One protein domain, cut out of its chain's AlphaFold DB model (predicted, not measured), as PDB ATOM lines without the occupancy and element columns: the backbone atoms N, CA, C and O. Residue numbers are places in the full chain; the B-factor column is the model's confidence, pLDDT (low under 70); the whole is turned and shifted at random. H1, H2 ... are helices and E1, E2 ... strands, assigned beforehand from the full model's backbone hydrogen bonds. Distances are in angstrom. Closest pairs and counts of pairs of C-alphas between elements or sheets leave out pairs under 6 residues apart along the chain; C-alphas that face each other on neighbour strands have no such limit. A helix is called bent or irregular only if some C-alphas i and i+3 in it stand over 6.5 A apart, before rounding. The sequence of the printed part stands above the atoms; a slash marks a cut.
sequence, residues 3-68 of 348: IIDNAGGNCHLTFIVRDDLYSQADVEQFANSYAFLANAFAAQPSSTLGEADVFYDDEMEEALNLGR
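What this domain is: This is residues 3 to 68 of the 348 residues of the protein "AMP-binding domain-containing protein" of Pseudomassariella vexata (UniProt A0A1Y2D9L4). A small two-stranded hairpin, E1 and E2, lies on one side of a single long helix, H1, with E2 the nearer strand; after H1 the chain folds back through a long loop, residues 44 to 56, and leads into a shorter helix, H2, whose residues 60 to 66 stick out, together with residues 67 and 68. The assembly is loosely made, with few contacts between its named parts. The printed part has 66 residues with two named strands and two named helices, in the order E1, E2, H1, H2; the sheet, E1 - E2, is antiparallel, and the class is mostly helix. The whole is loose, with a radius of gyration of the C-alphas of 14.4 A, and flat, spanning 45 by 34 by 18 A.

Where its parts are: The sheet is made of E1, residues 3 to 5, and E2, residues 11 to 14; they measure 6.6 A and 10.0 A from first to last C-alpha. E1 begins with C-alpha 3 at (24.679, -17.362, -14.738). H1, residues 24 to 43, is the longest helix, 28.5 A long, and runs from C-alpha 24 at (6.931, -18.259, -21.119) to C-alpha 43 at (30.695, -33.932, -22.740). H2, residues 57 to 66, is 14.2 A long and ends with C-alpha 66 at (5.847, -29.842, -38.465).

How they stand to each other: E1 and E2 form a hairpin of antiparallel neighbour strands, with 157 degrees between their N-to-C directions. The C-alphas of Asp 5 and Cys 11 face each other at 4.7 A. N 4 and O 12, 3.0 A apart, and N 12 and O 4, 2.9 A apart, are within hydrogen-bond range. Outward from the sheet, E2 and H1 have 1 pair of C-alphas within 8 A, the closest, those of Leu 13 and Ala 31, at 7.3 A. E1 and H1 are apart. H2 is apart from E1, from E2 and from H1. In H1 and H2 every O i to N i+4 pair is within hydrogen-bond range, and neither helix is bent.

The domain as a whole: The two C-alphas farthest apart, those of Ala 7 and Arg 68, are 46.6 A from each other. The printed part has no cut. The link from E1 to E2 is tight, that from E2 to H1, with 9 residues, is short, and that from H1 to H2, with 13 residues, is long. Residues 20 to 25 and residues 60 to 68 stand free; without them the body spans 34 by 31 by 18 A. The mean pLDDT of the printed part is 84.7, and residue 5 and residues 7 to 9 are under 70.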
ATOM      1  N   ILE A   3      24.180 -16.028 -15.081       75.62
ATOM      2  CA  ILE A   3      24.679 -17.362 -14.738       75.62
ATOM      3  C   ILE A   3      25.324 -17.259 -13.361       75.62
ATOM      4  O   ILE A   3      26.219 -16.435 -13.164       75.62
ATOM      5  N   ILE A   4      24.861 -18.064 -12.409       76.94
ATOM      6  CA  ILE A   4      25.396 -18.081 -11.045       76.94
ATOM      7  C   ILE A   4      25.878 -19.494 -10.723       76.94
ATOM      8  O   ILE A   4      25.072 -20.423 -10.619       76.94
ATOM      9  N   ASP A   5      27.191 -19.632 -10.534       69.56
ATOM     10  CA  ASP A   5      27.820 -20.864 -10.060       69.56
ATOM     11  C   ASP A   5      27.648 -20.996  -8.545       69.56
ATOM     12  O   ASP A   5      28.095 -20.149  -7.767       69.56
ATOM     13  N   ASN A   6      27.024 -22.085  -8.103       70.81
ATOM     14  CA  ASN A   6      26.921 -22.397  -6.686       70.81
ATOM     15  C   ASN A   6      28.132 -23.212  -6.224       70.81
ATOM     16  O   ASN A   6      28.587 -24.128  -6.907       70.81
ATOM     17  N   ALA A   7      28.565 -22.985  -4.982       64.75
ATOM     18  CA  ALA A   7      29.690 -23.691  -4.354       64.75
ATOM     19  C   ALA A   7      29.553 -25.236  -4.307       64.75
ATOM     20  O   ALA A   7      30.528 -25.925  -4.023       64.75
ATOM     21  N   GLY A   8      28.362 -25.783  -4.581       69.19
ATOM     22  CA  GLY A   8      28.089 -27.222  -4.679       69.19
ATOM     23  C   GLY A   8      28.218 -27.828  -6.084       69.19
ATOM     24  O   GLY A   8      27.876 -28.994  -6.246       69.19
ATOM     25  N   GLY A   9      28.660 -27.065  -7.093       69.81
ATOM     26  CA  GLY A   9      28.838 -27.550  -8.472       69.81
ATOM     27  C   GLY A   9      27.586 -27.491  -9.358       69.81
ATOM     28  O   GLY A   9      27.631 -27.944 -10.495       69.81
ATOM     29  N   ASN A  10      26.485 -26.919  -8.859       75.44
ATOM     30  CA  ASN A  10      25.281 -26.639  -9.647       75.44
ATOM     31  C   ASN A  10      25.324 -25.211 -10.206       75.44
ATOM     32  O   ASN A  10      25.786 -24.297  -9.523       75.44
ATOM     33  N   CYS A  11      24.760 -25.008 -11.393       78.81
ATOM     34  CA  CYS A  11      24.624 -23.701 -12.033       78.81
ATOM     35  C   CYS A  11      23.148 -23.266 -12.052       78.81
ATOM     36  O   CYS A  11      22.271 -24.068 -12.381       78.81
ATOM     37  N   HIS A  12      22.870 -22.002 -11.715       82.62
ATOM     38  CA  HIS A  12      21.565 -21.376 -11.943       82.62
ATOM     39  C   HIS A  12      21.600 -20.444 -13.148       82.62
ATOM     40  O   HIS A  12      22.469 -19.582 -13.261       82.62
ATOM     41  N   LEU A  13      20.583 -20.584 -13.996       81.94
ATOM     42  CA  LEU A  13      20.371 -19.788 -15.198       81.94
ATOM     43  C   LEU A  13      19.138 -18.909 -15.001       81.94
ATOM     44  O   LEU A  13      18.051 -19.420 -14.744       81.94
ATOM     45  N   THR A  14      19.304 -17.592 -15.124       86.38
ATOM     46  CA  THR A  14      18.194 -16.633 -15.052       86.38
ATOM     47  C   THR A  14      18.046 -15.890 -16.375       86.38
ATOM     48  O   THR A  14      18.955 -15.186 -16.824       86.38
ATOM     49  N   PHE A  15      16.870 -16.009 -16.989       85.75
ATOM     50  CA  PHE A  15      16.483 -15.238 -18.165       85.75
ATOM     51  C   PHE A  15      15.555 -14.102 -17.743       85.75
ATOM     52  O   PHE A  15      14.460 -14.332 -17.239       85.75
ATOM     53  N   ILE A  16      16.007 -12.866 -17.952       89.56
ATOM     54  CA  ILE A  16      15.187 -11.666 -17.788       89.56
ATOM     55  C   ILE A  16      14.783 -11.233 -19.190       89.56
ATOM     56  O   ILE A  16      15.640 -10.853 -19.991       89.56
ATOM     57  N   VAL A  17      13.492 -11.324 -19.485       88.50
ATOM     58  CA  VAL A  17      12.922 -10.976 -20.788       88.50
ATOM     59  C   VAL A  17      11.818  -9.941 -20.628       88.50
ATOM     60  O   VAL A  17      11.320  -9.707 -19.528       88.50
ATOM     61  N   ARG A  18      11.434  -9.319 -21.741       94.12
ATOM     62  CA  ARG A  18      10.224  -8.504 -21.802       94.12
ATOM     63  C   ARG A  18       9.025  -9.389 -22.134       94.12
ATOM     64  O   ARG A  18       9.052 -10.086 -23.146       94.12
ATOM     65  N   ASP A  19       7.991  -9.331 -21.308       92.75
ATOM     66  CA  ASP A  19       6.766 -10.126 -21.450       92.75
ATOM     67  C   ASP A  19       5.912  -9.725 -22.666       92.75
ATOM     68  O   ASP A  19       5.141 -10.534 -23.172       92.75
ATOM     69  N   ASP A  20       6.092  -8.509 -23.189       94.56
ATOM     70  CA  ASP A  20       5.459  -8.054 -24.432       94.56
ATOM     71  C   ASP A  20       6.118  -8.599 -25.710       94.56
ATOM     72  O   ASP A  20       5.552  -8.469 -26.795       94.56
ATOM     73  N   LEU A  21       7.304  -9.209 -25.595       93.88
ATOM     74  CA  LEU A  21       8.051  -9.778 -26.723       93.88
ATOM     75  C   LEU A  21       8.209 -11.298 -26.648       93.88
ATOM     76  O   LEU A  21       8.399 -11.920 -27.690       93.88
ATOM     77  N   TYR A  22       8.158 -11.882 -25.449       92.38
ATOM     78  CA  TYR A  22       8.445 -13.296 -25.228       92.38
ATOM     79  C   TYR A  22       7.392 -13.929 -24.331       92.38
ATOM     80  O   TYR A  22       7.126 -13.457 -23.225       92.38
ATOM     81  N   SER A  23       6.829 -15.036 -24.802       93.50
ATOM     82  CA  SER A  23       6.003 -15.906 -23.978       93.50
ATOM     83  C   SER A  23       6.871 -16.730 -23.025       93.50
ATOM     84  O   SER A  23       8.079 -16.877 -23.212       93.50
ATOM     85  N   GLN A  24       6.246 -17.321 -22.009       88.94
ATOM     86  CA  GLN A  24       6.931 -18.259 -21.119       88.94
ATOM     87  C   GLN A  24       7.545 -19.441 -21.890       88.94
ATOM     88  O   GLN A  24       8.673 -19.825 -21.594       88.94
ATOM     89  N   ALA A  25       6.848 -19.962 -22.906       88.06
ATOM     90  CA  ALA A  25       7.340 -21.064 -23.730       88.06
ATOM     91  C   ALA A  25       8.619 -20.684 -24.499       88.06
ATOM     92  O   ALA A  25       9.557 -21.475 -24.551       88.06
ATOM     93  N   ASP A  26       8.702 -19.451 -25.018       89.06
ATOM     94  CA  ASP A  26       9.913 -18.959 -25.693       89.06
ATOM     95  C   ASP A  26      11.110 -18.913 -24.725       89.06
ATOM     96  O   ASP A  26      12.231 -19.283 -25.075       89.06
ATOM     97  N   VAL A  27      10.875 -18.482 -23.478       90.06
ATOM     98  CA  VAL A  27      11.914 -18.420 -22.434       90.06
ATOM     99  C   VAL A  27      12.368 -19.812 -22.007       90.06
ATOM    100  O   VAL A  27      13.567 -20.034 -21.837       90.06
ATOM    101  N   GLU A  28      11.431 -20.744 -21.842       87.94
ATOM    102  CA  GLU A  28      11.726 -22.146 -21.532       87.94
ATOM    103  C   GLU A  28      12.566 -22.782 -22.644       87.94
ATOM    104  O   GLU A  28      13.581 -23.414 -22.351       87.94
ATOM    105  N   GLN A  29      12.231 -22.525 -23.913       86.25
ATOM    106  CA  GLN A  29      13.024 -22.987 -25.049       86.25
ATOM    107  C   GLN A  29      14.448 -22.407 -25.030       86.25
ATOM    108  O   GLN A  29      15.412 -23.158 -25.162       86.25
ATOM    109  N   PHE A  30      14.624 -21.101 -24.779       87.88
ATOM    110  CA  PHE A  30      15.966 -20.510 -24.659       87.88
ATOM    111  C   PHE A  30      16.789 -21.116 -23.519       87.88
ATOM    112  O   PHE A  30      17.991 -21.352 -23.681       87.88
ATOM    113  N   ALA A  31      16.159 -21.363 -22.370       87.56
ATOM    114  CA  ALA A  31      16.822 -21.974 -21.227       87.56
ATOM    115  C   ALA A  31      17.255 -23.414 -21.532       87.56
ATOM    116  O   ALA A  31      18.397 -23.780 -21.240       87.56
ATOM    117  N   ASN A  32      16.384 -24.195 -22.175       85.88
ATOM    118  CA  ASN A  32      16.667 -25.565 -22.592       85.88
ATOM    119  C   ASN A  32      17.810 -25.622 -23.611       85.88
ATOM    120  O   ASN A  32      18.762 -26.374 -23.399       85.88
ATOM    121  N   SER A  33      17.782 -24.777 -24.648       87.50
ATOM    122  CA  SER A  33      18.851 -24.703 -25.651       87.50
ATOM    123  C   SER A  33      20.203 -24.328 -25.044       87.50
ATOM    124  O   SER A  33      21.233 -24.902 -25.399       87.50
ATOM    125  N   TYR A  34      20.225 -23.386 -24.092       87.81
ATOM    126  CA  TYR A  34      21.465 -23.017 -23.410       87.81
ATOM    127  C   TYR A  34      22.013 -24.163 -22.554       87.81
ATOM    128  O   TYR A  34      23.208 -24.460 -22.603       87.81
ATOM    129  N   ALA A  35      21.149 -24.810 -21.767       85.62
ATOM    130  CA  ALA A  35      21.542 -25.947 -20.943       85.62
ATOM    131  C   ALA A  35      22.086 -27.095 -21.805       85.62
ATOM    132  O   ALA A  35      23.093 -27.712 -21.455       85.62
ATOM    133  N   PHE A  36      21.464 -27.344 -22.957       85.44
ATOM    134  CA  PHE A  36      21.893 -28.373 -23.889       85.44
ATOM    135  C   PHE A  36      23.267 -28.071 -24.498       85.44
ATOM    136  O   PHE A  36      24.158 -28.918 -24.444       85.44
ATOM    137  N   LEU A  37      23.491 -26.833 -24.947       87.81
ATOM    138  CA  LEU A  37      24.797 -26.387 -25.435       87.81
ATOM    139  C   LEU A  37      25.895 -26.542 -24.368       87.81
ATOM    140  O   LEU A  37      26.990 -27.026 -24.657       87.81
ATOM    141  N   ALA A  38      25.605 -26.150 -23.125       87.12
ATOM    142  CA  ALA A  38      26.541 -26.299 -22.013       87.12
ATOM    143  C   ALA A  38      26.879 -27.777 -21.749       87.12
ATOM    144  O   ALA A  38      28.048 -28.117 -21.557       87.12
ATOM    145  N   ASN A  39      25.881 -28.665 -21.805       86.38
ATOM    146  CA  ASN A  39      26.077 -30.109 -21.673       86.38
ATOM    147  C   ASN A  39      26.892 -30.700 -22.834       86.38
ATOM    148  O   ASN A  39      27.762 -31.537 -22.593       86.38
ATOM    149  N   ALA A  40      26.672 -30.246 -24.073       86.88
ATOM    150  CA  ALA A  40      27.430 -30.691 -25.242       86.88
ATOM    151  C   ALA A  40      28.930 -30.365 -25.103       86.88
ATOM    152  O   ALA A  40      29.782 -31.236 -25.299       86.88
ATOM    153  N   PHE A  41      29.267 -29.145 -24.670       89.19
ATOM    154  CA  PHE A  41      30.658 -28.769 -24.386       89.19
ATOM    155  C   PHE A  41      31.235 -29.481 -23.160       89.19
ATOM    156  O   PHE A  41      32.417 -29.819 -23.156       89.19
ATOM    157  N   ALA A  42      30.431 -29.740 -22.127       87.69
ATOM    158  CA  ALA A  42      30.883 -30.512 -20.972       87.69
ATOM    159  C   ALA A  42      31.233 -31.963 -21.352       87.69
ATOM    160  O   ALA A  42      32.222 -32.506 -20.860       87.69
ATOM    161  N   ALA A  43      30.456 -32.578 -22.249       88.62
ATOM    162  CA  ALA A  43      30.695 -33.932 -22.740       88.62
ATOM    163  C   ALA A  43      31.892 -34.012 -23.703       88.62
ATOM    164  O   ALA A  43      32.656 -34.980 -23.658       88.62
ATOM    165  N   GLN A  44      32.084 -32.995 -24.551       90.94
ATOM    166  CA  GLN A  44      33.175 -32.943 -25.525       90.94
ATOM    167  C   GLN A  44      33.848 -31.556 -25.562       90.94
ATOM    168  O   GLN A  44      33.617 -30.781 -26.485       90.94
ATOM    169  N   PRO A  45      34.758 -31.243 -24.618       89.88
ATOM    170  CA  PRO A  45      35.331 -29.895 -24.468       89.88
ATOM    171  C   PRO A  45      36.157 -29.378 -25.653       89.88
ATOM    172  O   PRO A  45      36.502 -28.201 -25.698       89.88
ATOM    173  N   SER A  46      36.530 -30.258 -26.585       91.12
ATOM    174  CA  SER A  46      37.285 -29.908 -27.790       91.12
ATOM    175  C   SER A  46      36.408 -29.601 -29.007       91.12
ATOM    176  O   SER A  46      36.968 -29.324 -30.067       91.12
ATOM    177  N   SER A  47      35.078 -29.722 -28.905       88.44
ATOM    178  CA  SER A  47      34.166 -29.393 -30.004       88.44
ATOM    179  C   SER A  47      34.190 -27.895 -30.300       88.44
ATOM    180  O   SER A  47      34.497 -27.058 -29.446       88.44
ATOM    181  N   THR A  48      33.892 -27.536 -31.542       88.94
ATOM    182  CA  THR A  48      33.671 -26.139 -31.920       88.94
ATOM    183  C   THR A  48      32.193 -25.773 -31.788       88.94
ATOM    184  O   THR A  48      31.318 -26.635 -31.802       88.94
ATOM    185  N   LEU A  49      31.884 -24.475 -31.721       84.44
ATOM    186  CA  LEU A  49      30.497 -23.994 -31.639       84.44
ATOM    187  C   LEU A  49      29.612 -24.468 -32.807       84.44
ATOM    188  O   LEU A  49      28.406 -24.568 -32.640       84.44
ATOM    189  N   GLY A  50      30.193 -24.754 -33.977       83.38
ATOM    190  CA  GLY A  50      29.446 -25.270 -35.130       83.38
ATOM    191  C   GLY A  50      29.174 -26.778 -35.091       83.38
ATOM    192  O   GLY A  50      28.424 -27.263 -35.930       83.38
ATOM    193  N   GLU A  51      29.796 -27.505 -34.162       83.81
ATOM    194  CA  GLU A  51      29.683 -28.964 -34.018       83.81
ATOM    195  C   GLU A  51      28.865 -29.372 -32.787       83.81
ATOM    196  O   GLU A  51      28.455 -30.523 -32.696       83.81
ATOM    197  N   ALA A  52      28.662 -28.460 -31.832       82.19
ATOM    198  CA  ALA A  52      27.868 -28.724 -30.643       82.19
ATOM    199  C   ALA A  52      26.372 -28.636 -30.970       82.19
ATOM    200  O   ALA A  52      25.899 -27.614 -31.473       82.19
ATOM    201  N   ASP A  53      25.632 -29.692 -30.650       79.50
ATOM    202  CA  ASP A  53      24.181 -29.680 -30.778       79.50
ATOM    203  C   ASP A  53      23.570 -28.676 -29.776       79.50
ATOM    204  O   ASP A  53      24.069 -28.484 -28.663       79.50
ATOM    205  N   VAL A  54      22.496 -27.996 -30.190       82.38
ATOM    206  CA  VAL A  54      21.867 -26.887 -29.434       82.38
ATOM    207  C   VAL A  54      20.412 -27.195 -29.051       82.38
ATOM    208  O   VAL A  54      19.803 -26.460 -28.277       82.38
ATOM    209  N   PHE A  55      19.859 -28.292 -29.566       82.62
ATOM    210  CA  PHE A  55      18.473 -28.711 -29.365       82.62
ATOM    211  C   PHE A  55      18.405 -30.213 -29.121       82.62
ATOM    212  O   PHE A  55      19.264 -30.952 -29.605       82.62
ATOM    213  N   TYR A  56      17.373 -30.655 -28.411       77.75
ATOM    214  CA  TYR A  56      17.159 -32.075 -28.161       77.75
ATOM    215  C   TYR A  56      16.639 -32.803 -29.414       77.75
ATOM    216  O   TYR A  56      16.016 -32.207 -30.298       77.75
ATOM    217  N   ASP A  57      16.891 -34.114 -29.491       83.38
ATOM    218  CA  ASP A  57      16.474 -34.951 -30.625       83.38
ATOM    219  C   ASP A  57      14.952 -34.942 -30.842       83.38
ATOM    220  O   ASP A  57      14.498 -34.970 -31.985       83.38
ATOM    221  N   ASP A  58      14.160 -34.872 -29.769       82.75
ATOM    222  CA  ASP A  58      12.697 -34.801 -29.820       82.75
ATOM    223  C   ASP A  58      12.201 -33.454 -30.365       82.75
ATOM    224  O   ASP A  58      11.306 -33.440 -31.210       82.75
ATOM    225  N   GLU A  59      12.829 -32.337 -29.984       82.38
ATOM    226  CA  GLU A  59      12.560 -31.013 -30.568       82.38
ATOM    227  C   GLU A  59      12.885 -30.987 -32.072       82.38
ATOM    228  O   GLU A  59      12.141 -30.418 -32.878       82.38
ATOM    229  N   MET A  60      13.985 -31.630 -32.482       84.25
ATOM    230  CA  MET A  60      14.344 -31.770 -33.897       84.25
ATOM    231  C   MET A  60      13.382 -32.695 -34.643       84.25
ATOM    232  O   MET A  60      13.008 -32.399 -35.780       84.25
ATOM    233  N   GLU A  61      12.941 -33.790 -34.027       86.88
ATOM    234  CA  GLU A  61      11.944 -34.687 -34.605       86.88
ATOM    235  C   GLU A  61      10.591 -33.983 -34.778       86.88
ATOM    236  O   GLU A  61       9.980 -34.073 -35.849       86.88
ATOM    237  N   GLU A  62      10.144 -33.224 -33.776       84.38
ATOM    238  CA  GLU A  62       8.940 -32.399 -33.856       84.38
ATOM    239  C   GLU A  62       9.065 -31.362 -34.978       84.38
ATOM    240  O   GLU A  62       8.192 -31.291 -35.847       84.38
ATOM    241  N   ALA A  63      10.185 -30.637 -35.052       85.19
ATOM    242  CA  ALA A  63      10.448 -29.673 -36.120       85.19
ATOM    243  C   ALA A  63      10.438 -30.318 -37.517       85.19
ATOM    244  O   ALA A  63       9.853 -29.776 -38.463       85.19
ATOM    245  N   LEU A  64      11.036 -31.504 -37.656       84.94
ATOM    246  CA  LEU A  64      11.010 -32.279 -38.897       84.94
ATOM    247  C   LEU A  64       9.594 -32.732 -39.262       84.94
ATOM    248  O   LEU A  64       9.288 -32.842 -40.451       84.94
ATOM    249  N   ASN A  65       8.737 -32.992 -38.276       84.31
ATOM    250  CA  ASN A  65       7.360 -33.420 -38.483       84.31
ATOM    251  C   ASN A  65       6.394 -32.252 -38.744       84.31
ATOM    252  O   ASN A  65       5.467 -32.426 -39.534       84.31
ATOM    253  N   LEU A  66       6.648 -31.052 -38.207       86.81
ATOM    254  CA  LEU A  66       5.847 -29.842 -38.465       86.81
ATOM    255  C   LEU A  66       5.753 -29.510 -39.963       86.81
ATOM    256  O   LEU A  66       4.691 -29.146 -40.465       86.81
ATOM    257  N   GLY A  67       6.864 -29.648 -40.693       76.75
ATOM    258  CA  GLY A  67       6.931 -29.355 -42.128       76.75
ATOM    259  C   GLY A  67       6.460 -30.490 -43.048       76.75
ATOM    260  O   GLY A  67       6.431 -30.316 -44.269       76.75
ATOM    261  N   ARG A  68       6.121 -31.667 -42.506       82.50
ATOM    262  CA  ARG A  68       5.746 -32.844 -43.302       82.50
ATOM    263  C   ARG A  68       4.249 -32.850 -43.579       82.50
ATOM    264  O   ARG A  68       3.439 -33.294 -42.773       82.50
TER     265      ARG A  68